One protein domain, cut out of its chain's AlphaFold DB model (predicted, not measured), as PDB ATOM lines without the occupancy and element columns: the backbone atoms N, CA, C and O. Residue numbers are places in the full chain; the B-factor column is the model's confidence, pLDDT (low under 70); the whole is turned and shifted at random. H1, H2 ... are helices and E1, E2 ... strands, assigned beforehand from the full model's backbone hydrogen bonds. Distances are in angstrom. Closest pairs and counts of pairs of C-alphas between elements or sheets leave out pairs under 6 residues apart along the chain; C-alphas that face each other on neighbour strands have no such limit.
ATOM      1  N   SER A   4     166.572 135.960 123.361       78.00
ATOM      2  CA  SER A   4     166.504 137.426 123.416       78.00
ATOM      3  C   SER A   4     165.857 138.049 122.182       78.00
ATOM      4  O   SER A   4     165.169 139.058 122.306       78.00
ATOM      5  N   GLU A   5     166.022 137.444 121.007       77.44
ATOM      6  CA  GLU A   5     165.368 137.911 119.789       77.44
ATOM      7  C   GLU A   5     163.857 137.696 119.880       77.44
ATOM      8  O   GLU A   5     163.099 138.632 119.661       77.44
ATOM      9  N   VAL A   6     163.404 136.523 120.328       79.06
ATOM     10  CA  VAL A   6     161.969 136.260 120.544       79.06
ATOM     11  C   VAL A   6     161.350 137.278 121.515       79.06
ATOM     12  O   VAL A   6     160.274 137.809 121.257       79.06
ATOM     13  N   PHE A   7     162.035 137.638 122.603       79.38
ATOM     14  CA  PHE A   7     161.542 138.692 123.502       79.38
ATOM     15  C   PHE A   7     161.524 140.081 122.853       79.38
ATOM     16  O   PHE A   7     160.606 140.863 123.107       79.38
ATOM     17  N   LEU A   8     162.493 140.389 121.993       80.19
ATOM     18  CA  LEU A   8     162.530 141.649 121.252       80.19
ATOM     19  C   LEU A   8     161.359 141.757 120.260       80.19
ATOM     20  O   LEU A   8     160.774 142.829 120.120       80.19
ATOM     21  N   GLY A   9     160.956 140.641 119.647       81.75
ATOM     22  CA  GLY A   9     159.778 140.556 118.779       81.75
ATOM     23  C   GLY A   9     158.439 140.757 119.504       81.75
ATOM     24  O   GLY A   9     157.469 141.178 118.877       81.75
ATOM     25  N   LEU A  10     158.370 140.542 120.825       84.81
ATOM     26  CA  LEU A  10     157.162 140.816 121.621       84.81
ATOM     27  C   LEU A  10     156.880 142.315 121.777       84.81
ATOM     28  O   LEU A  10     155.726 142.712 121.942       84.81
ATOM     29  N   VAL A  11     157.907 143.162 121.721       86.06
ATOM     30  CA  VAL A  11     157.772 144.614 121.911       86.06
ATOM     31  C   VAL A  11     156.836 145.254 120.869       86.06
ATOM     32  O   VAL A  11     155.838 145.849 121.279       86.06
ATOM     33  N   PRO A  12     157.053 145.110 119.544       86.62
ATOM     34  CA  PRO A  12     156.124 145.663 118.558       86.62
ATOM     35  C   PRO A  12     154.721 145.056 118.680       86.62
ATOM     36  O   PRO A  12     153.735 145.781 118.596       86.62
ATOM     37  N   ILE A  13     154.607 143.751 118.950       88.62
ATOM     38  CA  ILE A  13     153.308 143.065 119.051       88.62
ATOM     39  C   ILE A  13     152.492 143.596 120.236       88.62
ATOM     40  O   ILE A  13     151.303 143.882 120.099       88.62
ATOM     41  N   THR A  14     153.120 143.769 121.399       88.38
ATOM     42  CA  THR A  14     152.448 144.299 122.594       88.38
ATOM     43  C   THR A  14     152.005 145.746 122.398       88.38
ATOM     44  O   THR A  14     150.868 146.079 122.748       88.38
ATOM     45  N   PHE A  15     152.839 146.589 121.779       90.81
ATOM     46  CA  PHE A  15     152.439 147.948 121.414       90.81
ATOM     47  C   PHE A  15     151.284 147.958 120.412       90.81
ATOM     48  O   PHE A  15     150.317 148.690 120.627       90.81
ATOM     49  N   PHE A  16     151.323 147.106 119.386       92.56
ATOM     50  CA  PHE A  16     150.262 146.988 118.387       92.56
ATOM     51  C   PHE A  16     148.923 146.561 118.996       92.56
ATOM     52  O   PHE A  16     147.904 147.218 118.783       92.56
ATOM     53  N   ILE A  17     148.915 145.487 119.792       91.00
ATOM     54  CA  ILE A  17     147.699 144.979 120.444       91.00
ATOM     55  C   ILE A  17     147.130 146.037 121.390       91.00
ATOM     56  O   ILE A  17     145.929 146.299 121.371       91.00
ATOM     57  N   THR A  18     147.983 146.690 122.183       90.50
ATOM     58  CA  THR A  18     147.549 147.754 123.099       90.50
ATOM     59  C   THR A  18     146.967 148.942 122.333       90.50
ATOM     60  O   THR A  18     145.911 149.453 122.709       90.50
ATOM     61  N   ALA A  19     147.603 149.353 121.230       92.06
ATOM     62  CA  ALA A  19     147.103 150.407 120.354       92.06
ATOM     63  C   ALA A  19     145.717 150.070 119.798       92.06
ATOM     64  O   ALA A  19     144.786 150.865 119.942       92.06
ATOM     65  N   LEU A  20     145.563 148.874 119.220       92.62
ATOM     66  CA  LEU A  20     144.287 148.402 118.690       92.62
ATOM     67  C   LEU A  20     143.213 148.360 119.771       92.62
ATOM     68  O   LEU A  20     142.123 148.873 119.541       92.62
ATOM     69  N   LEU A  21     143.506 147.814 120.952       90.50
ATOM     70  CA  LEU A  21     142.545 147.761 122.054       90.50
ATOM     71  C   LEU A  21     142.079 149.159 122.466       90.50
ATOM     72  O   LEU A  21     140.879 149.378 122.614       90.50
ATOM     73  N   LEU A  22     142.996 150.117 122.619       90.12
ATOM     74  CA  LEU A  22     142.649 151.488 122.999       90.12
ATOM     75  C   LEU A  22     141.818 152.195 121.923       90.12
ATOM     76  O   LEU A  22     140.796 152.800 122.255       90.12
ATOM     77  N   ILE A  23     142.229 152.094 120.654       91.25
ATOM     78  CA  ILE A  23     141.558 152.742 119.518       91.25
ATOM     79  C   ILE A  23     140.189 152.108 119.275       91.25
ATOM     80  O   ILE A  23     139.188 152.819 119.247       91.25
ATOM     81  N   LEU A  24     140.120 150.781 119.132       90.75
ATOM     82  CA  LEU A  24     138.867 150.068 118.878       90.75
ATOM     83  C   LEU A  24     137.889 150.249 120.029       90.75
ATOM     84  O   LEU A  24     136.712 150.475 119.782       90.75
ATOM     85  N   SER A  25     138.362 150.206 121.276       87.56
ATOM     86  CA  SER A  25     137.512 150.483 122.431       87.56
ATOM     87  C   SER A  25     136.958 151.910 122.385       87.56
ATOM     88  O   SER A  25     135.760 152.099 122.566       87.56
ATOM     89  N   ASP A  26     137.783 152.923 122.100       88.94
ATOM     90  CA  ASP A  26     137.301 154.308 121.988       88.94
ATOM     91  C   ASP A  26     136.280 154.466 120.848       88.94
ATOM     92  O   ASP A  26     135.207 155.033 121.052       88.94
ATOM     93  N   LEU A  27     136.559 153.896 119.671       90.44
ATOM     94  CA  LEU A  27     135.644 153.905 118.526       90.44
ATOM     95  C   LEU A  27     134.333 153.171 118.825       90.44
ATOM     96  O   LEU A  27     133.263 153.666 118.474       90.44
ATOM     97  N   PHE A  28     134.399 152.021 119.496       90.56
ATOM     98  CA  PHE A  28     133.230 151.228 119.863       90.56
ATOM     99  C   PHE A  28     132.311 152.004 120.810       90.56
ATOM    100  O   PHE A  28     131.119 152.134 120.536       90.56
ATOM    101  N   TYR A  29     132.858 152.608 121.867       89.88
ATOM    102  CA  TYR A  29     132.078 153.446 122.783       89.88
ATOM    103  C   TYR A  29     131.527 154.703 122.101       89.88
ATOM    104  O   TYR A  29     130.397 155.089 122.381       89.88
ATOM    105  N   ARG A  30     132.268 155.328 121.177       90.00
ATOM    106  CA  ARG A  30     131.756 156.478 120.411       90.00
ATOM    107  C   ARG A  30     130.618 156.107 119.464       90.00
ATOM    108  O   ARG A  30     129.734 156.928 119.253       90.00
ATOM    109  N   ARG A  31     130.668 154.914 118.865       91.56
ATOM    110  CA  ARG A  31     129.689 154.463 117.866       91.56
ATOM    111  C   ARG A  31     128.425 153.887 118.492       91.56
ATOM    112  O   ARG A  31     127.340 154.144 117.984       91.56
ATOM    113  N   TYR A  32     128.569 153.098 119.554       91.50
ATOM    114  CA  TYR A  32     127.469 152.334 120.154       91.50
ATOM    115  C   TYR A  32     127.068 152.827 121.548       91.50
ATOM    116  O   TYR A  32     126.034 152.418 122.070       91.50
ATOM    117  N   GLY A  33     127.872 153.688 122.176       90.62
ATOM    118  CA  GLY A  33     127.571 154.240 123.489       90.62
ATOM    119  C   GLY A  33     126.583 155.398 123.407       90.62
ATOM    120  O   GLY A  33     126.765 156.343 122.638       90.62
ATOM    121  N   LYS A  34     125.562 155.371 124.265       92.69
ATOM    122  CA  LYS A  34     124.693 156.524 124.502       92.69
ATOM    123  C   LYS A  34     125.429 157.529 125.378       92.69
ATOM    124  O   LYS A  34     125.996 157.160 126.405       92.69
ATOM    125  N   LEU A  35     125.420 158.797 124.982       93.56
ATOM    126  CA  LEU A  35     126.061 159.862 125.744       93.56
ATOM    127  C   LEU A  35     125.107 160.383 126.825       93.56
ATOM    128  O   LEU A  35     123.994 160.811 126.524       93.56
ATOM    129  N   ILE A  36     125.554 160.347 128.076       94.06
ATOM    130  CA  ILE A  36     124.847 160.848 129.259       94.06
ATOM    131  C   ILE A  36     125.764 161.829 129.997       94.06
ATOM    132  O   ILE A  36     126.991 161.751 129.905       94.06
ATOM    133  N   LYS A  37     125.171 162.796 130.697       94.38
ATOM    134  CA  LYS A  37     125.902 163.752 131.531       94.38
ATOM    135  C   LYS A  37     126.002 163.207 132.952       94.38
ATOM    136  O   LYS A  37     124.985 162.897 133.562       94.38
ATOM    137  N   GLY A  38     127.220 163.119 133.469       94.75
ATOM    138  CA  GLY A  38     127.480 162.994 134.899       94.75
ATOM    139  C   GLY A  38     128.012 164.298 135.476       94.75
ATOM    140  O   GLY A  38     128.360 165.223 134.739       94.75
ATOM    141  N   ARG A  39     128.114 164.360 136.798       95.75
ATOM    142  CA  ARG A  39     128.626 165.499 137.558       95.75
ATOM    143  C   ARG A  39     129.755 165.044 138.470       95.75
ATOM    144  O   ARG A  39     129.627 164.041 139.167       95.75
ATOM    145  N   VAL A  40     130.855 165.792 138.494       95.06
ATOM    146  CA  VAL A  40     131.917 165.586 139.491       95.06
ATOM    147  C   VAL A  40     131.416 166.088 140.842       95.06
ATOM    148  O   VAL A  40     131.231 167.292 141.022       95.06
ATOM    149  N   ILE A  41     131.192 165.179 141.787       95.06
ATOM    150  CA  ILE A  41     130.683 165.513 143.127       95.06
ATOM    151  C   ILE A  41     131.801 165.691 144.156       95.06
ATOM    152  O   ILE A  41     131.638 166.439 145.115       95.06
ATOM    153  N   ALA A  42     132.942 165.033 143.953       94.19
ATOM    154  CA  ALA A  42     134.118 165.152 144.808       94.19
ATOM    155  C   ALA A  42     135.391 164.796 144.035       94.19
ATOM    156  O   ALA A  42     135.330 164.167 142.975       94.19
ATOM    157  N   ILE A  43     136.550 165.147 144.588       94.00
ATOM    158  CA  ILE A  43     137.845 164.629 144.132       94.00
ATOM    159  C   ILE A  43     138.442 163.789 145.254       94.00
ATOM    160  O   ILE A  43     138.696 164.293 146.345       94.00
ATOM    161  N   GLU A  44     138.658 162.504 144.995       93.88
ATOM    162  CA  GLU A  44     139.306 161.608 145.946       93.88
ATOM    163  C   GLU A  44     140.815 161.798 145.899       93.88
ATOM    164  O   GLU A  44     141.434 161.705 144.835       93.88
ATOM    165  N   LYS A  45     141.402 162.004 147.073       93.06
ATOM    166  CA  LYS A  45     142.838 162.027 147.306       93.06
ATOM    167  C   LYS A  45     143.247 160.672 147.876       93.06
ATOM    168  O   LYS A  45     142.728 160.234 148.895       93.06
ATOM    169  N   TYR A  46     144.173 159.977 147.225       91.31
ATOM    170  CA  TYR A  46     144.628 158.671 147.703       91.31
ATOM    171  C   TYR A  46     146.118 158.464 147.455       91.31
ATOM    172  O   TYR A  46     146.713 159.033 146.543       91.31
ATOM    173  N   ILE A  47     146.741 157.625 148.281       88.62
ATOM    174  CA  ILE A  47     148.143 157.244 148.109       88.62
ATOM    175  C   ILE A  47     148.177 155.940 147.321       88.62
ATOM    176  O   ILE A  47     147.828 154.878 147.842       88.62
ATOM    177  N   SER A  48     148.619 156.019 146.069       83.38
ATOM    178  CA  SER A  48     148.926 154.838 145.274       83.38
ATOM    179  C   SER A  48     150.193 154.174 145.808       83.38
ATOM    180  O   SER A  48     151.177 154.849 146.126       83.38
ATOM    181  N   ARG A  49     150.155 152.845 145.930       82.06
ATOM    182  CA  ARG A  49     151.277 152.012 146.368       82.06
ATOM    183  C   ARG A  49     151.649 151.095 145.212       82.06
ATOM    184  O   ARG A  49     150.853 150.232 144.848       82.06
ATOM    185  N   SER A  50     152.840 151.276 144.651       70.00
ATOM    186  CA  SER A  50     153.380 150.382 143.622       70.00
ATOM    187  C   SER A  50     154.536 149.552 144.189       70.00
ATOM    188  O   SER A  50     155.423 150.097 144.842       70.00
ATOM    189  N   GLY A  51     154.519 148.231 143.958       53.09
ATOM    190  CA  GLY A  51     155.578 147.288 144.358       53.09
ATOM    191  C   GLY A  51     155.362 146.557 145.698       53.09
ATOM    192  O   GLY A  51     154.616 147.011 146.564       53.09
ATOM    193  N   SER A  52     156.020 145.397 145.876       58.28
ATOM    194  CA  SER A  52     155.855 144.536 147.068       58.28
ATOM    195  C   SER A  52     156.918 144.712 148.162       58.28
ATOM    196  O   SER A  52     156.658 144.326 149.297       58.28
ATOM    197  N   ARG A  53     158.093 145.296 147.865       58.84
ATOM    198  CA  ARG A  53     159.222 145.371 148.824       58.84
ATOM    199  C   ARG A  53     159.776 146.765 149.133       58.84
ATOM    200  O   ARG A  53     160.373 146.922 150.183       58.84
ATOM    201  N   ASN A  54     159.526 147.772 148.297       56.38
ATOM    202  CA  ASN A  54     159.799 149.186 148.583       56.38
ATOM    203  C   ASN A  54     158.710 150.005 147.896       56.38
ATOM    204  O   ASN A  54     158.797 150.299 146.706       56.38
ATOM    205  N   GLN A  55     157.624 150.266 148.622       62.19
ATOM    206  CA  GLN A  55     156.452 150.919 148.053       62.19
ATOM    207  C   GLN A  55     156.775 152.377 147.749       62.19
ATOM    208  O   GLN A  55     156.853 153.202 148.662       62.19
ATOM    209  N   THR A  56     156.907 152.711 146.468       69.25
ATOM    210  CA  THR A  56     156.811 154.105 146.045       69.25
ATOM    211  C   THR A  56     155.390 154.565 146.343       69.25
ATOM    212  O   THR A  56     154.404 154.028 145.829       69.25
ATOM    213  N   ARG A  57     155.286 155.509 147.279       81.12
ATOM    214  CA  ARG A  57     154.030 156.143 147.665       81.12
ATOM    215  C   ARG A  57     153.878 157.387 146.818       81.12
ATOM    216  O   ARG A  57     154.646 158.331 146.977       81.12
ATOM    217  N   GLN A  58     152.895 157.380 145.931       83.69
ATOM    218  CA  GLN A  58     152.575 158.551 145.130       83.69
ATOM    219  C   GLN A  58     151.183 159.040 145.483       83.69
ATOM    220  O   GLN A  58     150.220 158.272 145.467       83.69
ATOM    221  N   LEU A  59     151.085 160.328 145.797       87.44
ATOM    222  CA  LEU A  59     149.798 160.979 145.953       87.44
ATOM    223  C   LEU A  59     149.118 161.078 144.583       87.44
ATOM    224  O   LEU A  59     149.720 161.548 143.618       87.44
ATOM    225  N   MET A  60     147.881 160.606 144.506       91.44
ATOM    226  CA  MET A  60     147.057 160.629 143.307       91.44
ATOM    227  C   MET A  60     145.683 161.210 143.623       91.44
ATOM    228  O   MET A  60     145.185 161.119 144.746       91.44
ATOM    229  N   TYR A  61     145.075 161.783 142.594       92.19
ATOM    230  CA  TYR A  61     143.749 162.373 142.627       92.19
ATOM    231  C   TYR A  61     142.878 161.698 141.575       92.19
ATOM    232  O   TYR A  61     143.359 161.401 140.479       92.19
ATOM    233  N   ARG A  62     141.606 161.452 141.881       93.00
ATOM    234  CA  ARG A  62     140.626 160.963 140.902       93.00
ATOM    235  C   ARG A  62     139.264 161.589 141.126       93.00
ATOM    236  O   ARG A  62     138.878 161.845 142.263       93.00
ATOM    237  N   ASP A  63     138.532 161.795 140.042       94.12
ATOM    238  CA  ASP A  63     137.214 162.409 140.103       94.12
ATOM    239  C   ASP A  63     136.189 161.356 140.556       94.12
ATOM    240  O   ASP A  63     136.160 160.241 140.023       94.12
ATOM    241  N   LEU A  64     135.355 161.706 141.536       94.88
ATOM    242  CA  LEU A  64     134.157 160.954 141.904       94.88
ATOM    243  C   LEU A  64     132.984 161.541 141.122       94.88
ATOM    244  O   LEU A  64     132.632 162.710 141.297       94.88
ATOM    245  N   ILE A  65     132.405 160.730 140.245       95.25
ATOM    246  CA  ILE A  65     131.358 161.146 139.319       95.25
ATOM    247  C   ILE A  65     130.044 160.484 139.710       95.25
ATOM    248  O   ILE A  65     129.989 159.276 139.937       95.25
ATOM    249  N   GLU A  66     128.995 161.293 139.739       95.88
ATOM    250  CA  GLU A  66     127.611 160.879 139.919       95.88
ATOM    251  C   GLU A  66     126.837 161.063 138.612       95.88
ATOM    252  O   GLU A  66     127.013 162.062 137.910       95.88
ATOM    253  N   PHE A  67     125.981 160.109 138.267       95.56
ATOM    254  CA  PHE A  67     125.002 160.264 137.192       95.56
ATOM    255  C   PHE A  67     123.731 159.485 137.523       95.56
ATOM    256  O   PHE A  67     123.760 158.533 138.304       95.56
ATOM    257  N   SER A  68     122.625 159.870 136.895       92.44
ATOM    258  CA  SER A  68     121.332 159.210 137.079       92.44
ATOM    259  C   SER A  68     120.906 158.504 135.798       92.44
ATOM    260  O   SER A  68     121.080 159.030 134.693       92.44
ATOM    261  N   GLN A  69     120.336 157.312 135.942       90.31
ATOM    262  CA  GLN A  69     119.734 156.555 134.850       90.31
ATOM    263  C   GLN A  69     118.403 155.971 135.331       90.31
ATOM    264  O   GLN A  69     118.375 155.028 136.114       90.31
ATOM    265  N   GLY A  70     117.292 156.541 134.858       87.19
ATOM    266  CA  GLY A  70     115.969 156.216 135.394       87.19
ATOM    267  C   GLY A  70     115.792 156.793 136.801       87.19
ATOM    268  O   GLY A  70     116.087 157.966 137.018       87.19
ATOM    269  N   SER A  71     115.310 155.974 137.737       89.00
ATOM    270  CA  SER A  71     115.177 156.318 139.161       89.00
ATOM    271  C   SER A  71     116.487 156.230 139.941       89.00
ATOM    272  O   SER A  71     116.582 156.761 141.046       89.00
ATOM    273  N   ASP A  72     117.490 155.557 139.380       92.62
ATOM    274  CA  ASP A  72     118.673 155.156 140.127       92.62
ATOM    275  C   ASP A  72     119.820 156.138 139.905       92.62
ATOM    276  O   ASP A  72     120.027 156.674 138.808       92.62
ATOM    277  N   THR A  73     120.594 156.355 140.967       93.12
ATOM    278  CA  THR A  73     121.776 157.215 140.952       93.12
ATOM    279  C   THR A  73     123.017 156.379 141.206       93.12
ATOM    280  O   THR A  73     123.089 155.612 142.164       93.12
ATOM    281  N   TYR A  74     124.005 156.542 140.336       95.38
ATOM    282  CA  TYR A  74     125.213 155.737 140.304       95.38
ATOM    283  C   TYR A  74     126.436 156.614 140.552       95.38
ATOM    284  O   TYR A  74     126.575 157.690 139.966       95.38
ATOM    285  N   LYS A  75     127.351 156.129 141.395       95.38
ATOM    286  CA  LYS A  75     128.590 156.827 141.757       95.38
ATOM    287  C   LYS A  75     129.791 155.950 141.447       95.38
ATOM    288  O   LYS A  75     129.866 154.806 141.896       95.38
ATOM    289  N   PHE A  76     130.743 156.473 140.688       94.75
ATOM    290  CA  PHE A  76     131.976 155.764 140.346       94.75
ATOM    291  C   PHE A  76     133.163 156.722 140.312       94.75
ATOM    292  O   PHE A  76     133.009 157.937 140.194       94.75
ATOM    293  N   VAL A  77     134.367 156.169 140.415       92.31
ATOM    294  CA  VAL A  77     135.612 156.942 140.384       92.31
ATOM    295  C   VAL A  77     136.334 156.771 139.061       92.31
ATOM    296  O   VAL A  77     136.354 155.684 138.481       92.31
ATOM    297  N   THR A  78     136.973 157.835 138.586       90.62
ATOM    298  CA  THR A  78     137.819 157.759 137.395       90.62
ATOM    299  C   THR A  78     139.192 157.153 137.699       90.62
ATOM    300  O   THR A  78     139.573 156.916 138.844       90.62
ATOM    301  N   HIS A  79     139.986 156.961 136.647       86.75
ATOM    302  CA  HIS A  79     141.420 156.706 136.764       86.75
ATOM    303  C   HIS A  79     142.106 157.859 137.508       86.75
ATOM    304  O   HIS A  79     141.731 159.019 137.304       86.75
ATOM    305  N   GLY A  80     143.090 157.532 138.347       85.69
ATOM    306  CA  GLY A  80     143.849 158.524 139.097       85.69
ATOM    307  C   GLY A  80     144.990 159.141 138.300       85.69
ATOM    308  O   GLY A  80     145.603 158.490 137.453       85.69
ATOM    309  N   SER A  81     145.278 160.400 138.603       85.62
ATOM    310  CA  SER A  81     146.390 161.186 138.072       85.62
ATOM    311  C   SER A  81     147.170 161.851 139.202       85.62
ATOM    312  O   SER A  81     146.649 162.088 140.287       85.62
ATOM    313  N   SER A  82     148.435 162.190 138.950       84.38
ATOM    314  CA  SER A  82     149.279 162.931 139.902       84.38
ATOM    315  C   SER A  82     148.842 164.387 140.111       84.38
ATOM    316  O   SER A  82     149.359 165.071 140.989       84.38
ATOM    317  N   TYR A  83     147.893 164.865 139.310       82.50
ATOM    318  CA  TYR A  83     147.310 166.195 139.381       82.50
ATOM    319  C   TYR A  83     145.782 166.096 139.395       82.50
ATOM    320  O   TYR A  83     145.214 165.133 138.876       82.50
ATOM    321  N   MET A  84     145.114 167.099 139.960       85.12
ATOM    322  CA  MET A  84     143.656 167.225 139.904       85.12
ATOM    323  C   MET A  84     143.224 167.668 138.505       85.12
ATOM    324  O   MET A  84     143.557 168.776 138.079       85.12
ATOM    325  N   SER A  85     142.513 166.805 137.777       76.31
ATOM    326  CA  SER A  85     142.011 167.115 136.432       76.31
ATOM    327  C   SER A  85     140.617 167.737 136.428       76.31
ATOM    328  O   SER A  85     140.353 168.605 135.596       76.31
ATOM    329  N   GLY A  86     139.725 167.283 137.312       79.19
ATOM    330  CA  GLY A  86     138.342 167.745 137.376       79.19
ATOM    331  C   GLY A  86     138.160 169.009 138.213       79.19
ATOM    332  O   GLY A  86     138.996 169.369 139.044       79.19
ATOM    333  N   LYS A  87     137.027 169.683 138.007       86.88
ATOM    334  CA  LYS A  87     136.486 170.698 138.922       86.88
ATOM    335  C   LYS A  87     135.223 170.158 139.585       86.88
ATOM    336  O   LYS A  87     134.468 169.423 138.952       86.88
ATOM    337  N   LEU A  88     134.955 170.563 140.828       89.94
ATOM    338  CA  LEU A  88     133.668 170.260 141.462       89.94
ATOM    339  C   LEU A  88     132.517 170.797 140.624       89.94
ATOM    340  O   LEU A  88     132.602 171.881 140.048       89.94
ATOM    341  N   ASN A  89     131.429 170.035 140.600       90.50
ATOM    342  CA  ASN A  89     130.198 170.333 139.876       90.50
ATOM    343  C   ASN A  89     130.368 170.464 138.360       90.50
ATOM    344  O   ASN A  89     129.446 170.898 137.671       90.50
ATOM    345  N   GLN A  90     131.521 170.069 137.821       92.88
ATOM    346  CA  GLN A  90     131.727 170.021 136.388       92.88
ATOM    347  C   GLN A  90     130.887 168.898 135.782       92.88
ATOM    348  O   GLN A  90     130.928 167.756 136.246       92.88
ATOM    349  N   ASN A  91     130.174 169.224 134.706       93.25
ATOM    350  CA  ASN A  91     129.485 168.231 133.894       93.25
ATOM    351  C   ASN A  91     130.499 167.470 133.031       93.25
ATOM    352  O   ASN A  91     131.310 168.080 132.329       93.25
ATOM    353  N   VAL A  92     130.433 166.143 133.067       93.25
ATOM    354  CA  VAL A  92     131.317 165.234 132.331       93.25
ATOM    355  C   VAL A  92     130.479 164.345 131.425       93.25
ATOM    356  O   VAL A  92     129.451 163.812 131.833       93.25
ATOM    357  N   ASP A  93     130.930 164.176 130.185       94.19
ATOM    358  CA  ASP A  93     130.310 163.255 129.235       94.19
ATOM    359  C   ASP A  93     130.700 161.809 129.569       94.19
ATOM    360  O   ASP A  93     131.887 161.467 129.642       94.19
ATOM    361  N   ILE A  94     129.699 160.947 129.717       94.06
ATOM    362  CA  ILE A  94     129.845 159.514 129.971       94.06
ATOM    363  C   ILE A  94     129.179 158.758 128.824       94.06
ATOM    364  O   ILE A  94     128.058 159.070 128.433       94.06
ATOM    365  N   PHE A  95     129.863 157.756 128.286       93.38
ATOM    366  CA  PHE A  95     129.265 156.776 127.392       93.38
ATOM    367  C   PHE A  95     128.714 155.609 128.204       93.38
ATOM    368  O   PHE A  95     129.442 155.053 129.026       93.38
ATOM    369  N   ILE A  96     127.469 155.225 127.932       92.44
ATOM    370  CA  ILE A  96     126.824 154.022 128.468       92.44
ATOM    371  C   ILE A  96     126.544 153.073 127.305       92.44
ATOM    372  O   ILE A  96     125.857 153.446 126.349       92.44
ATOM    373  N   LEU A  97     127.083 151.858 127.358       90.56
ATOM    374  CA  LEU A  97     126.825 150.834 126.344       90.56
ATOM    375  C   LEU A  97     125.537 150.075 126.653       90.56
ATOM    376  O   LEU A  97     125.290 149.715 127.798       90.56
ATOM    377  N   ASN A  98     124.732 149.808 125.621       87.38
ATOM    378  CA  ASN A  98     123.506 149.000 125.704       87.38
ATOM    379  C   ASN A  98     122.504 149.445 126.789       87.38
ATOM    380  O   ASN A  98     121.704 148.637 127.249       87.38
ATOM    381  N   ASN A  99     122.541 150.718 127.204       85.38
ATOM    382  CA  ASN A  99     121.803 151.229 128.366       85.38
ATOM    383  C   ASN A  99     122.059 150.439 129.670       85.38
ATOM    384  O   ASN A  99     121.236 150.499 130.579       85.38
ATOM    385  N   ASP A 100     123.183 149.733 129.788       89.31
ATOM    386  CA  ASP A 100     123.569 149.025 131.007       89.31
ATOM    387  C   ASP A 100     124.552 149.896 131.816       89.31
ATOM    388  O   ASP A 100     125.661 150.172 131.334       89.31
ATOM    389  N   PRO A 101     124.191 150.330 133.040       88.56
ATOM    390  CA  PRO A 101     125.060 151.156 133.876       88.56
ATOM    391  C   PRO A 101     126.376 150.446 134.223       88.56
ATOM    392  O   PRO A 101     127.383 151.099 134.474       88.56
ATOM    393  N   ASN A 102     126.451 149.117 134.169       90.00
ATOM    394  CA  ASN A 102     127.708 148.421 134.443       90.00
ATOM    395  C   ASN A 102     128.787 148.696 133.385       90.00
ATOM    396  O   ASN A 102     129.972 148.539 133.675       90.00
ATOM    397  N   PHE A 103     128.419 149.135 132.178       90.19
ATOM    398  CA  PHE A 103     129.350 149.374 131.073       90.19
ATOM    399  C   PHE A 103     129.455 150.859 130.731       90.19
ATOM    400  O   PHE A 103     129.111 151.300 129.629       90.19
ATOM    401  N   ILE A 104     129.983 151.629 131.681       90.62
ATOM    402  CA  ILE A 104     130.196 153.068 131.524       90.62
ATOM    403  C   ILE A 104     131.656 153.444 131.305       90.62
ATOM    404  O   ILE A 104     132.585 152.776 131.755       90.62
ATOM    405  N   ARG A 105     131.867 154.564 130.613       88.44
ATOM    406  CA  ARG A 105     133.195 155.148 130.421       88.44
ATOM    407  C   ARG A 105     133.117 156.654 130.248       88.44
ATOM    408  O   ARG A 105     132.340 157.152 129.442       88.44
ATOM    409  N   THR A 106     133.985 157.399 130.927       89.25
ATOM    410  CA  THR A 106     134.117 158.844 130.683       89.25
ATOM    411  C   THR A 106     134.687 159.107 129.290       89.25
ATOM    412  O   THR A 106     135.726 158.537 128.935       89.25
ATOM    413  N   LYS A 107     134.080 160.021 128.533       87.06
ATOM    414  CA  LYS A 107     134.594 160.480 127.238       87.06
ATOM    415  C   LYS A 107     135.918 161.214 127.447       87.06
ATOM    416  O   LYS A 107     135.957 162.312 127.995       87.06
ATOM    417  N   ARG A 108     137.024 160.602 127.019       78.62
ATOM    418  CA  ARG A 108     138.370 161.187 127.107       78.62
ATOM    419  C   ARG A 108     139.106 161.002 125.789       78.62
ATOM    420  O   ARG A 108     139.322 159.874 125.364       78.62
ATOM    421  N   VAL A 109     139.570 162.109 125.212       75.44
ATOM    422  CA  VAL A 109     140.355 162.126 123.962       75.44
ATOM    423  C   VAL A 109     141.706 161.408 124.121       75.44
ATOM    424  O   VAL A 109     142.264 160.904 123.150       75.44
ATOM    425  N   SER A 110     142.210 161.295 125.355       79.81
ATOM    426  CA  SER A 110     143.520 160.712 125.656       79.81
ATOM    427  C   SER A 110     143.680 159.261 125.195       79.81
ATOM    428  O   SER A 110     144.777 158.887 124.810       79.81
ATOM    429  N   HIS A 111     142.624 158.441 125.192       81.62
ATOM    430  CA  HIS A 111     142.746 157.034 124.784       81.62
ATOM    431  C   HIS A 111     143.073 156.884 123.300       81.62
ATOM    432  O   HIS A 111     143.908 156.055 122.951       81.62
ATOM    433  N   LEU A 112     142.465 157.715 122.450       86.06
ATOM    434  CA  LEU A 112     142.770 157.747 121.022       86.06
ATOM    435  C   LEU A 112     144.219 158.196 120.794       86.06
ATOM    436  O   LEU A 112     144.954 157.539 120.069       86.06
ATOM    437  N   LEU A 113     144.644 159.282 121.452       87.12
ATOM    438  CA  LEU A 113     146.003 159.817 121.311       87.12
ATOM    439  C   LEU A 113     147.068 158.827 121.795       87.12
ATOM    440  O   LEU A 113     148.053 158.602 121.099       87.12
ATOM    441  N   ILE A 114     146.854 158.200 122.955       88.19
ATOM    442  CA  ILE A 114     147.753 157.164 123.480       88.19
ATOM    443  C   ILE A 114     147.754 155.953 122.544       88.19
ATOM    444  O   ILE A 114     148.819 155.437 122.225       88.19
ATOM    445  N   GLY A 115     146.588 155.528 122.050       88.81
ATOM    446  CA  GLY A 115     146.487 154.443 121.078       88.81
ATOM    447  C   GLY A 115     147.281 154.725 119.798       88.81
ATOM    448  O   GLY A 115     148.043 153.871 119.356       88.81
ATOM    449  N   LEU A 116     147.181 155.937 119.245       91.06
ATOM    450  CA  LEU A 116     147.960 156.364 118.077       91.06
ATOM    451  C   LEU A 116     149.466 156.407 118.368       91.06
ATOM    452  O   LEU A 116     150.256 155.937 117.554       91.06
ATOM    453  N   ALA A 117     149.870 156.911 119.536       90.75
ATOM    454  CA  ALA A 117     151.273 156.916 119.946       90.75
ATOM    455  C   ALA A 117     151.842 155.489 120.049       90.75
ATOM    456  O   ALA A 117     152.948 155.228 119.580       90.75
ATOM    457  N   PHE A 118     151.069 154.549 120.598       91.81
ATOM    458  CA  PHE A 118     151.448 153.136 120.667       91.81
ATOM    459  C   PHE A 118     151.497 152.486 119.279       91.81
ATOM    460  O   PHE A 118     152.386 151.678 119.017       91.81
ATOM    461  N   LEU A 119     150.598 152.862 118.364       91.88
ATOM    462  CA  LEU A 119     150.622 152.379 116.982       91.88
ATOM    463  C   LEU A 119     151.892 152.841 116.253       91.88
ATOM    464  O   LEU A 119     152.553 152.040 115.594       91.88
ATOM    465  N   LEU A 120     152.277 154.109 116.424       90.44
ATOM    466  CA  LEU A 120     153.529 154.652 115.887       90.44
ATOM    467  C   LEU A 120     154.753 153.961 116.500       90.44
ATOM    468  O   LEU A 120     155.652 153.547 115.770       90.44
ATOM    469  N   ALA A 121     154.770 153.768 117.823       88.81
ATOM    470  CA  ALA A 121     155.839 153.044 118.512       88.81
ATOM    471  C   ALA A 121     155.966 151.591 118.018       88.81
ATOM    472  O   ALA A 121     157.078 151.095 117.822       88.81
ATOM    473  N   SER A 122     154.841 150.922 117.751       91.00
ATOM    474  CA  SER A 122     154.814 149.598 117.125       91.00
ATOM    475  C   SER A 122     155.420 149.615 115.722       91.00
ATOM    476  O   SER A 122     156.224 148.743 115.404       91.00
ATOM    477  N   GLY A 123     155.049 150.582 114.879       85.31
ATOM    478  CA  GLY A 123     155.587 150.698 113.521       85.31
ATOM    479  C   GLY A 123     157.099 150.931 113.516       85.31
ATOM    480  O   GLY A 123     157.829 150.246 112.802       85.31
ATOM    481  N   LEU A 124     157.579 151.833 114.376       83.06
ATOM    482  CA  LEU A 124     159.006 152.126 114.530       83.06
ATOM    483  C   LEU A 124     159.786 150.911 115.038       83.06
ATOM    484  O   LEU A 124     160.804 150.544 114.457       83.06
ATOM    485  N   SER A 125     159.305 150.258 116.097       84.25
ATOM    486  CA  SER A 125     159.966 149.066 116.647       84.25
ATOM    487  C   SER A 125     159.991 147.902 115.655       84.25
ATOM    488  O   SER A 125     161.014 147.227 115.544       84.25
ATOM    489  N   PHE A 126     158.922 147.705 114.877       84.69
ATOM    490  CA  PHE A 126     158.897 146.717 113.799       84.69
ATOM    491  C   PHE A 126     159.899 147.055 112.686       84.69
ATOM    492  O   PHE A 126     160.671 146.191 112.278       84.69
ATOM    493  N   TYR A 127     159.953 148.314 112.242       80.81
ATOM    494  CA  TYR A 127     160.924 148.773 111.245       80.81
ATOM    495  C   TYR A 127     162.374 148.529 111.692       80.81
ATOM    496  O   TYR A 127     163.169 147.969 110.937       80.81
ATOM    497  N   PHE A 128     162.712 148.864 112.942       78.94
ATOM    498  CA  PHE A 128     164.041 148.600 113.502       78.94
ATOM    499  C   PHE A 128     164.364 147.106 113.602       78.94
ATOM    500  O   PHE A 128     165.510 146.716 113.369       78.94
ATOM    501  N   ALA A 129     163.377 146.266 113.929       76.88
ATOM    502  CA  ALA A 129     163.561 144.820 113.953       76.88
ATOM    503  C   ALA A 129     163.881 144.279 112.548       76.88
ATOM    504  O   ALA A 129     164.845 143.535 112.382       76.88
ATOM    505  N   VAL A 130     163.142 144.712 111.521       78.31
ATOM    506  CA  VAL A 130     163.402 144.312 110.127       78.31
ATOM    507  C   VAL A 130     164.773 144.802 109.650       78.31
ATOM    508  O   VAL A 130     165.525 144.022 109.066       78.31
ATOM    509  N   TRP A 131     165.146 146.054 109.948       77.06
ATOM    510  CA  TRP A 131     166.454 146.608 109.570       77.06
ATOM    511  C   TRP A 131     167.614 145.810 110.186       77.06
ATOM    512  O   TRP A 131     168.579 145.496 109.495       77.06
ATOM    513  N   LYS A 132     167.513 145.374 111.446       75.12
ATOM    514  CA  LYS A 132     168.552 144.546 112.089       75.12
ATOM    515  C   LYS A 132     168.605 143.083 111.615       75.12
ATOM    516  O   LYS A 132     169.232 142.264 112.281       75.12
ATOM    517  N   SER A 133     167.979 142.749 110.485       68.50
ATOM    518  CA  SER A 133     167.968 141.394 109.911       68.50
ATOM    519  C   SER A 133     167.425 140.340 110.879       68.50
ATOM    520  O   SER A 133     167.921 139.216 110.953       68.50
ATOM    521  N   PHE A 134     166.391 140.710 111.635       72.75
ATOM    522  CA  PHE A 134     165.733 139.811 112.568       72.75
ATOM    523  C   PHE A 134     165.180 138.576 111.844       72.75
ATOM    524  O   PHE A 134     164.453 138.692 110.855       72.75
ATOM    525  N   GLN A 135     165.515 137.380 112.334       79.62
ATOM    526  CA  GLN A 135     165.079 136.142 111.694       79.62
ATOM    527  C   GLN A 135     163.557 135.994 111.794       79.62
ATOM    528  O   GLN A 135     162.994 135.975 112.891       79.62
ATOM    529  N   LEU A 136     162.893 135.809 110.647       77.94
ATOM    530  CA  LEU A 136     161.433 135.686 110.543       77.94
ATOM    531  C   LEU A 136     160.855 134.635 111.514       77.94
ATOM    532  O   LEU A 136     159.790 134.826 112.097       77.94
ATOM    533  N   ILE A 137     161.591 133.543 111.739       80.94
ATOM    534  CA  ILE A 137     161.182 132.455 112.632       80.94
ATOM    535  C   ILE A 137     161.040 132.899 114.095       80.94
ATOM    536  O   ILE A 137     160.089 132.505 114.769       80.94
ATOM    537  N   ASN A 138     161.909 133.795 114.571       81.12
ATOM    538  CA  ASN A 138     161.830 134.337 115.931       81.12
ATOM    539  C   ASN A 138     160.616 135.272 116.079       81.12
ATOM    540  O   ASN A 138     160.026 135.362 117.159       81.12
ATOM    541  N   PHE A 139     160.170 135.903 114.986       79.88
ATOM    542  CA  PHE A 139     158.973 136.748 114.976       79.88
ATOM    543  C   PHE A 139     157.703 135.900 115.079       79.88
ATOM    544  O   PHE A 139     156.832 136.194 115.896       79.88
ATOM    545  N   TYR A 140     157.632 134.784 114.349       83.31
ATOM    546  CA  TYR A 140     156.525 133.831 114.483       83.31
ATOM    547  C   TYR A 140     156.412 133.255 115.897       83.31
ATOM    548  O   TYR A 140     155.308 133.193 116.441       83.31
ATOM    549  N   TYR A 141     157.534 132.907 116.536       84.38
ATOM    550  CA  TYR A 141     157.520 132.487 117.942       84.38
ATOM    551  C   TYR A 141     157.012 133.590 118.880       84.38
ATOM    552  O   TYR A 141     156.287 133.299 119.832       84.38
ATOM    553  N   SER A 142     157.324 134.854 118.587       85.19
ATOM    554  CA  SER A 142     156.821 136.009 119.344       85.19
ATOM    555  C   SER A 142     155.298 136.150 119.217       85.19
ATOM    556  O   SER A 142     154.609 136.380 120.213       85.19
ATOM    557  N   ILE A 143     154.746 135.952 118.014       85.94
ATOM    558  CA  ILE A 143     153.291 135.935 117.780       85.94
ATOM    559  C   ILE A 143     152.639 134.796 118.567       85.94
ATOM    560  O   ILE A 143     151.661 135.023 119.282       85.94
ATOM    561  N   LEU A 144     153.197 133.586 118.485       88.25
ATOM    562  CA  LEU A 144     152.655 132.413 119.172       88.25
ATOM    563  C   LEU A 144     152.643 132.617 120.694       88.25
ATOM    564  O   LEU A 144     151.619 132.380 121.335       88.25
ATOM    565  N   LEU A 145     153.730 133.144 121.266       87.88
ATOM    566  CA  LEU A 145     153.800 133.510 122.685       87.88
ATOM    567  C   LEU A 145     152.775 134.584 123.068       87.88
ATOM    568  O   LEU A 145     152.157 134.482 124.129       87.88
ATOM    569  N   SER A 146     152.554 135.573 122.201       86.19
ATOM    570  CA  SER A 146     151.589 136.656 122.430       86.19
ATOM    571  C   SER A 146     150.137 136.172 122.467       86.19
ATOM    572  O   SER A 146     149.304 136.827 123.081       86.19
ATOM    573  N   ILE A 147     149.825 135.028 121.854       88.44
ATOM    574  CA  ILE A 147     148.501 134.388 121.926       88.44
ATOM    575  C   ILE A 147     148.436 133.422 123.115       88.44
ATOM    576  O   ILE A 147     147.457 133.408 123.869       88.44
ATOM    577  N   LEU A 148     149.488 132.624 123.310       90.50
ATOM    578  CA  LEU A 148     149.544 131.591 124.340       90.50
ATOM    579  C   LEU A 148     149.474 132.185 125.754       90.50
ATOM    580  O   LEU A 148     148.688 131.713 126.574       90.50
ATOM    581  N   LEU A 149     150.259 133.230 126.044       87.31
ATOM    582  CA  LEU A 149     150.350 133.813 127.389       87.31
ATOM    583  C   LEU A 149     149.011 134.396 127.881       87.31
ATOM    584  O   LEU A 149     148.585 134.014 128.975       87.31
ATOM    585  N   PRO A 150     148.293 135.246 127.116       85.94
ATOM    586  CA  PRO A 150     146.971 135.722 127.526       85.94
ATOM    587  C   PRO A 150     145.950 134.596 127.676       85.94
ATOM    588  O   PRO A 150     145.132 134.634 128.592       85.94
ATOM    589  N   THR A 151     146.016 133.570 126.822       88.44
ATOM    590  CA  THR A 151     145.116 132.410 126.892       88.44
ATOM    591  C   THR A 151     145.328 131.631 128.190       88.44
ATOM    592  O   THR A 151     144.372 131.362 128.919       88.44
ATOM    593  N   LEU A 152     146.583 131.329 128.539       91.25
ATOM    594  CA  LEU A 152     146.934 130.684 129.807       91.25
ATOM    595  C   LEU A 152     146.517 131.539 131.009       91.25
ATOM    596  O   LEU A 152     145.960 131.017 131.976       91.25
ATOM    597  N   PHE A 153     146.730 132.853 130.935       88.00
ATOM    598  CA  PHE A 153     146.314 133.785 131.981       88.00
ATOM    599  C   PHE A 153     144.788 133.811 132.161       88.00
ATOM    600  O   PHE A 153     144.298 133.764 133.289       88.00
ATOM    601  N   TYR A 154     144.023 133.800 131.068       88.25
ATOM    602  CA  TYR A 154     142.565 133.694 131.104       88.25
ATOM    603  C   TYR A 154     142.102 132.390 131.768       88.25
ATOM    604  O   TYR A 154     141.266 132.423 132.675       88.25
ATOM    605  N   PHE A 155     142.680 131.243 131.394       89.38
ATOM    606  CA  PHE A 155     142.368 129.961 132.037       89.38
ATOM    607  C   PHE A 155     142.716 129.957 133.527       89.38
ATOM    608  O   PHE A 155     141.950 129.433 134.337       89.38
ATOM    609  N   PHE A 156     143.834 130.578 133.906       90.81
ATOM    610  CA  PHE A 156     144.220 130.744 135.303       90.81
ATOM    611  C   PHE A 156     143.180 131.556 136.093       90.81
ATOM    612  O   PHE A 156     142.738 131.113 137.157       90.81
ATOM    613  N   LEU A 157     142.724 132.698 135.563       88.00
ATOM    614  CA  LEU A 157     141.666 133.507 136.183       88.00
ATOM    615  C   LEU A 157     140.343 132.739 136.284       88.00
ATOM    616  O   LEU A 157     139.694 132.743 137.336       88.00
ATOM    617  N   LYS A 158     139.965 132.013 135.227       87.62
ATOM    618  CA  LYS A 158     138.757 131.181 135.208       87.62
ATOM    619  C   LYS A 158     138.816 130.058 136.246       87.62
ATOM    620  O   LYS A 158     137.848 129.839 136.967       87.62
ATOM    621  N   LYS A 159     139.960 129.385 136.396       91.19
ATOM    622  CA  LYS A 159     140.161 128.358 137.432       91.19
ATOM    623  C   LYS A 159     140.075 128.954 138.841       91.19
ATOM    624  O   LYS A 159     139.383 128.405 139.694       91.19
ATOM    625  N   LYS A 160     140.725 130.098 139.082       89.88
ATOM    626  CA  LYS A 160     140.734 130.778 140.391       89.88
ATOM    627  C   LYS A 160     139.343 131.261 140.821       89.88
ATOM    628  O   LYS A 160     139.012 131.205 141.999       89.88
ATOM    629  N   SER A 161     138.529 131.697 139.867       84.62
ATOM    630  CA  SER A 161     137.141 132.141 140.073       84.62
ATOM    631  C   SER A 161     136.113 131.004 140.092       84.62
ATOM    632  O   SER A 161     134.916 131.271 140.023       84.62
ATOM    633  N   LYS A 162     136.546 129.734 140.144       88.50
ATOM    634  CA  LYS A 162     135.656 128.559 140.078       88.50
ATOM    635  C   LYS A 162     134.729 128.572 138.848       88.50
ATOM    636  O   LYS A 162     133.593 128.116 138.912       88.50
ATOM    637  N   GLY A 163     135.209 129.108 137.726       81.94
ATOM    638  CA  GLY A 163     134.485 129.148 136.454       81.94
ATOM    639  C   GLY A 163     133.545 130.338 136.263       81.94
ATOM    640  O   GLY A 163     132.969 130.448 135.184       81.94
ATOM    641  N   GLN A 164     133.409 131.230 137.249       83.25
ATOM    642  CA  GLN A 164     132.462 132.353 137.192       83.25
ATOM    643  C   GLN A 164     132.996 133.587 136.452       83.25
ATOM    644  O   GLN A 164     132.206 134.434 136.054       83.25
ATOM    645  N   PHE A 165     134.312 133.700 136.256       83.69
ATOM    646  CA  PHE A 165     134.908 134.854 135.581       83.69
ATOM    647  C   PHE A 165     134.548 134.899 134.093       83.69
ATOM    648  O   PHE A 165     134.845 133.962 133.343       83.69
ATOM    649  N   GLN A 166     133.980 136.023 133.662       83.81
ATOM    650  CA  GLN A 166     133.743 136.347 132.260       83.81
ATOM    651  C   GLN A 166     134.664 137.491 131.817       83.81
ATOM    652  O   GLN A 166     134.987 138.390 132.586       83.81
ATOM    653  N   LEU A 167     135.069 137.500 130.542       77.50
ATOM    654  CA  LEU A 167     135.886 138.585 129.971       77.50
ATOM    655  C   LEU A 167     135.210 139.961 130.085       77.50
ATOM    656  O   LEU A 167     135.896 140.968 130.243       77.50
ATOM    657  N   SER A 168     133.877 140.002 130.041       77.50
ATOM    658  CA  SER A 168     133.083 141.219 130.226       77.50
ATOM    659  C   SER A 168     133.268 141.839 131.614       77.50
ATOM    660  O   SER A 168     133.196 143.059 131.734       77.50
ATOM    661  N   ASP A 169     133.580 141.041 132.642       79.94
ATOM    662  CA  ASP A 169     133.789 141.530 134.009       79.94
ATOM    663  C   ASP A 169     135.005 142.461 134.118       79.94
ATOM    664  O   ASP A 169     135.026 143.332 134.982       79.94
ATOM    665  N   LEU A 170     135.987 142.346 133.213       78.75
ATOM    666  CA  LEU A 170     137.139 143.259 133.144       78.75
ATOM    667  C   LEU A 170     136.760 144.676 132.702       78.75
ATOM    668  O   LEU A 170     137.511 145.617 132.955       78.75
ATOM    669  N   PHE A 171     135.620 144.823 132.029       79.25
ATOM    670  CA  PHE A 171     135.127 146.098 131.513       79.25
ATOM    671  C   PHE A 171     133.978 146.664 132.352       79.25
ATOM    672  O   PHE A 171     133.531 147.782 132.087       79.25
ATOM    673  N   LYS A 172     133.501 145.918 133.357       85.69
ATOM    674  CA  LYS A 172     132.457 146.390 134.262       85.69
ATOM    675  C   LYS A 172     133.000 147.482 135.173       85.69
ATOM    676  O   LYS A 172     134.069 147.362 135.773       85.69
TER     677      LYS A 172
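AT A GLANCE: This is residues 4 to 172 of the 280 residues of the protein "Putative membrane protein" of Halobacteriovorax marinus (strain ATCC BAA-682 / DSM 15412 / SJ) (UniProt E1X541). A five-strand sheet, curled like part of a barrel, makes one end of an elongated domain, and two long helices, H1 and H2, run side by side in opposite ways from it toward the other end. There H3 folds back and spreads away from H1, its residues 147 to 153 standing free, while H4 follows at the end of the printed part and the far ends of E1 and E2 make a ribbon. The printed part has 169 residues, with four named helices and five named strands in the order H1 E1 E2 E3 E4 E5 H2 H3 H4; the antiparallel sheet has the order E3 E2 E1 E4 E5. The class is mixed, helices and strands; the whole is loose, with a radius of gyration of the C-alphas of 19.8 A and spans of 59 by 39 by 37 A.

IN THESE COORDINATES: H1, residues 4 to 32, begins at C-alpha 4 (166.504, 137.426, 123.416) and is 41.9 A long. E1, residues 33 to 50, measures 33.0 A and bends by 101 degrees at residue 36. E2, residues 56 to 69, measures 38.8 A and bends by 52 degrees at residue 59. E3, E4 and E5 are residues 72 to 77, 91 to 97 and 104 to 106. H2, residues 110 to 131, measures 31.4 A; H3, residues 136 to 160, measures 36.7 A. H4, residues 167 to 171, ends at C-alpha 171 (135.127, 146.098, 131.513).

HOW THE PARTS SIT: E1, E2 and E3 form a meander, each strand the antiparallel neighbour of the one before; with E4, antiparallel neighbour of E1, they make a Greek key. Pairing is staggered: E1 pairs with E4 over residues 33 to 39, with N 36 and O 94 at 2.8 A, and with E2 over residues 39 to 50, with N 46 and O 60 at 2.9 A. In the hairpin of E2 and E3, N 67 and O 74 are 3.0 A apart; in that of E4 and E5, N 95 and O 105 are 2.8 A apart. H1 is on the sheet, in two layers, a helix on one face of a sheet; its closest C-alphas to E4 are those of Tyr 29 and Phe 95, 6.3 A. H1 and H2 touch at a shallow tilt of 29 degrees, opposite ways, closest at the C-alphas of Ala 19 and Gly 115, 4.1 A. H1, with residues 5 to 14 alone, touches residues 138 to 146 of H3, closest at the C-alphas of Val 6 and Asn 138, 5.0 A; the tilt is steep, 60 degrees, the same way. H2 and H4 are apart. Every O i to N i+4 pair is within hydrogen-bond range in H2, but 22 of 25 in H1, 20 of 21 in H3 and 0 of 1 in H4, where 2 of 2 O i to N i+3 pairs are within range.

THE WHOLE: The two C-alphas farthest apart, those of Ser 71 and Ser 133, are 62.2 A apart. The printed part has no cut. The link from E3 to E4, residues 78 to 90, is long. The mean pLDDT of the printed part is 86.4; residues 51 to 56 and residue 133 are under 70.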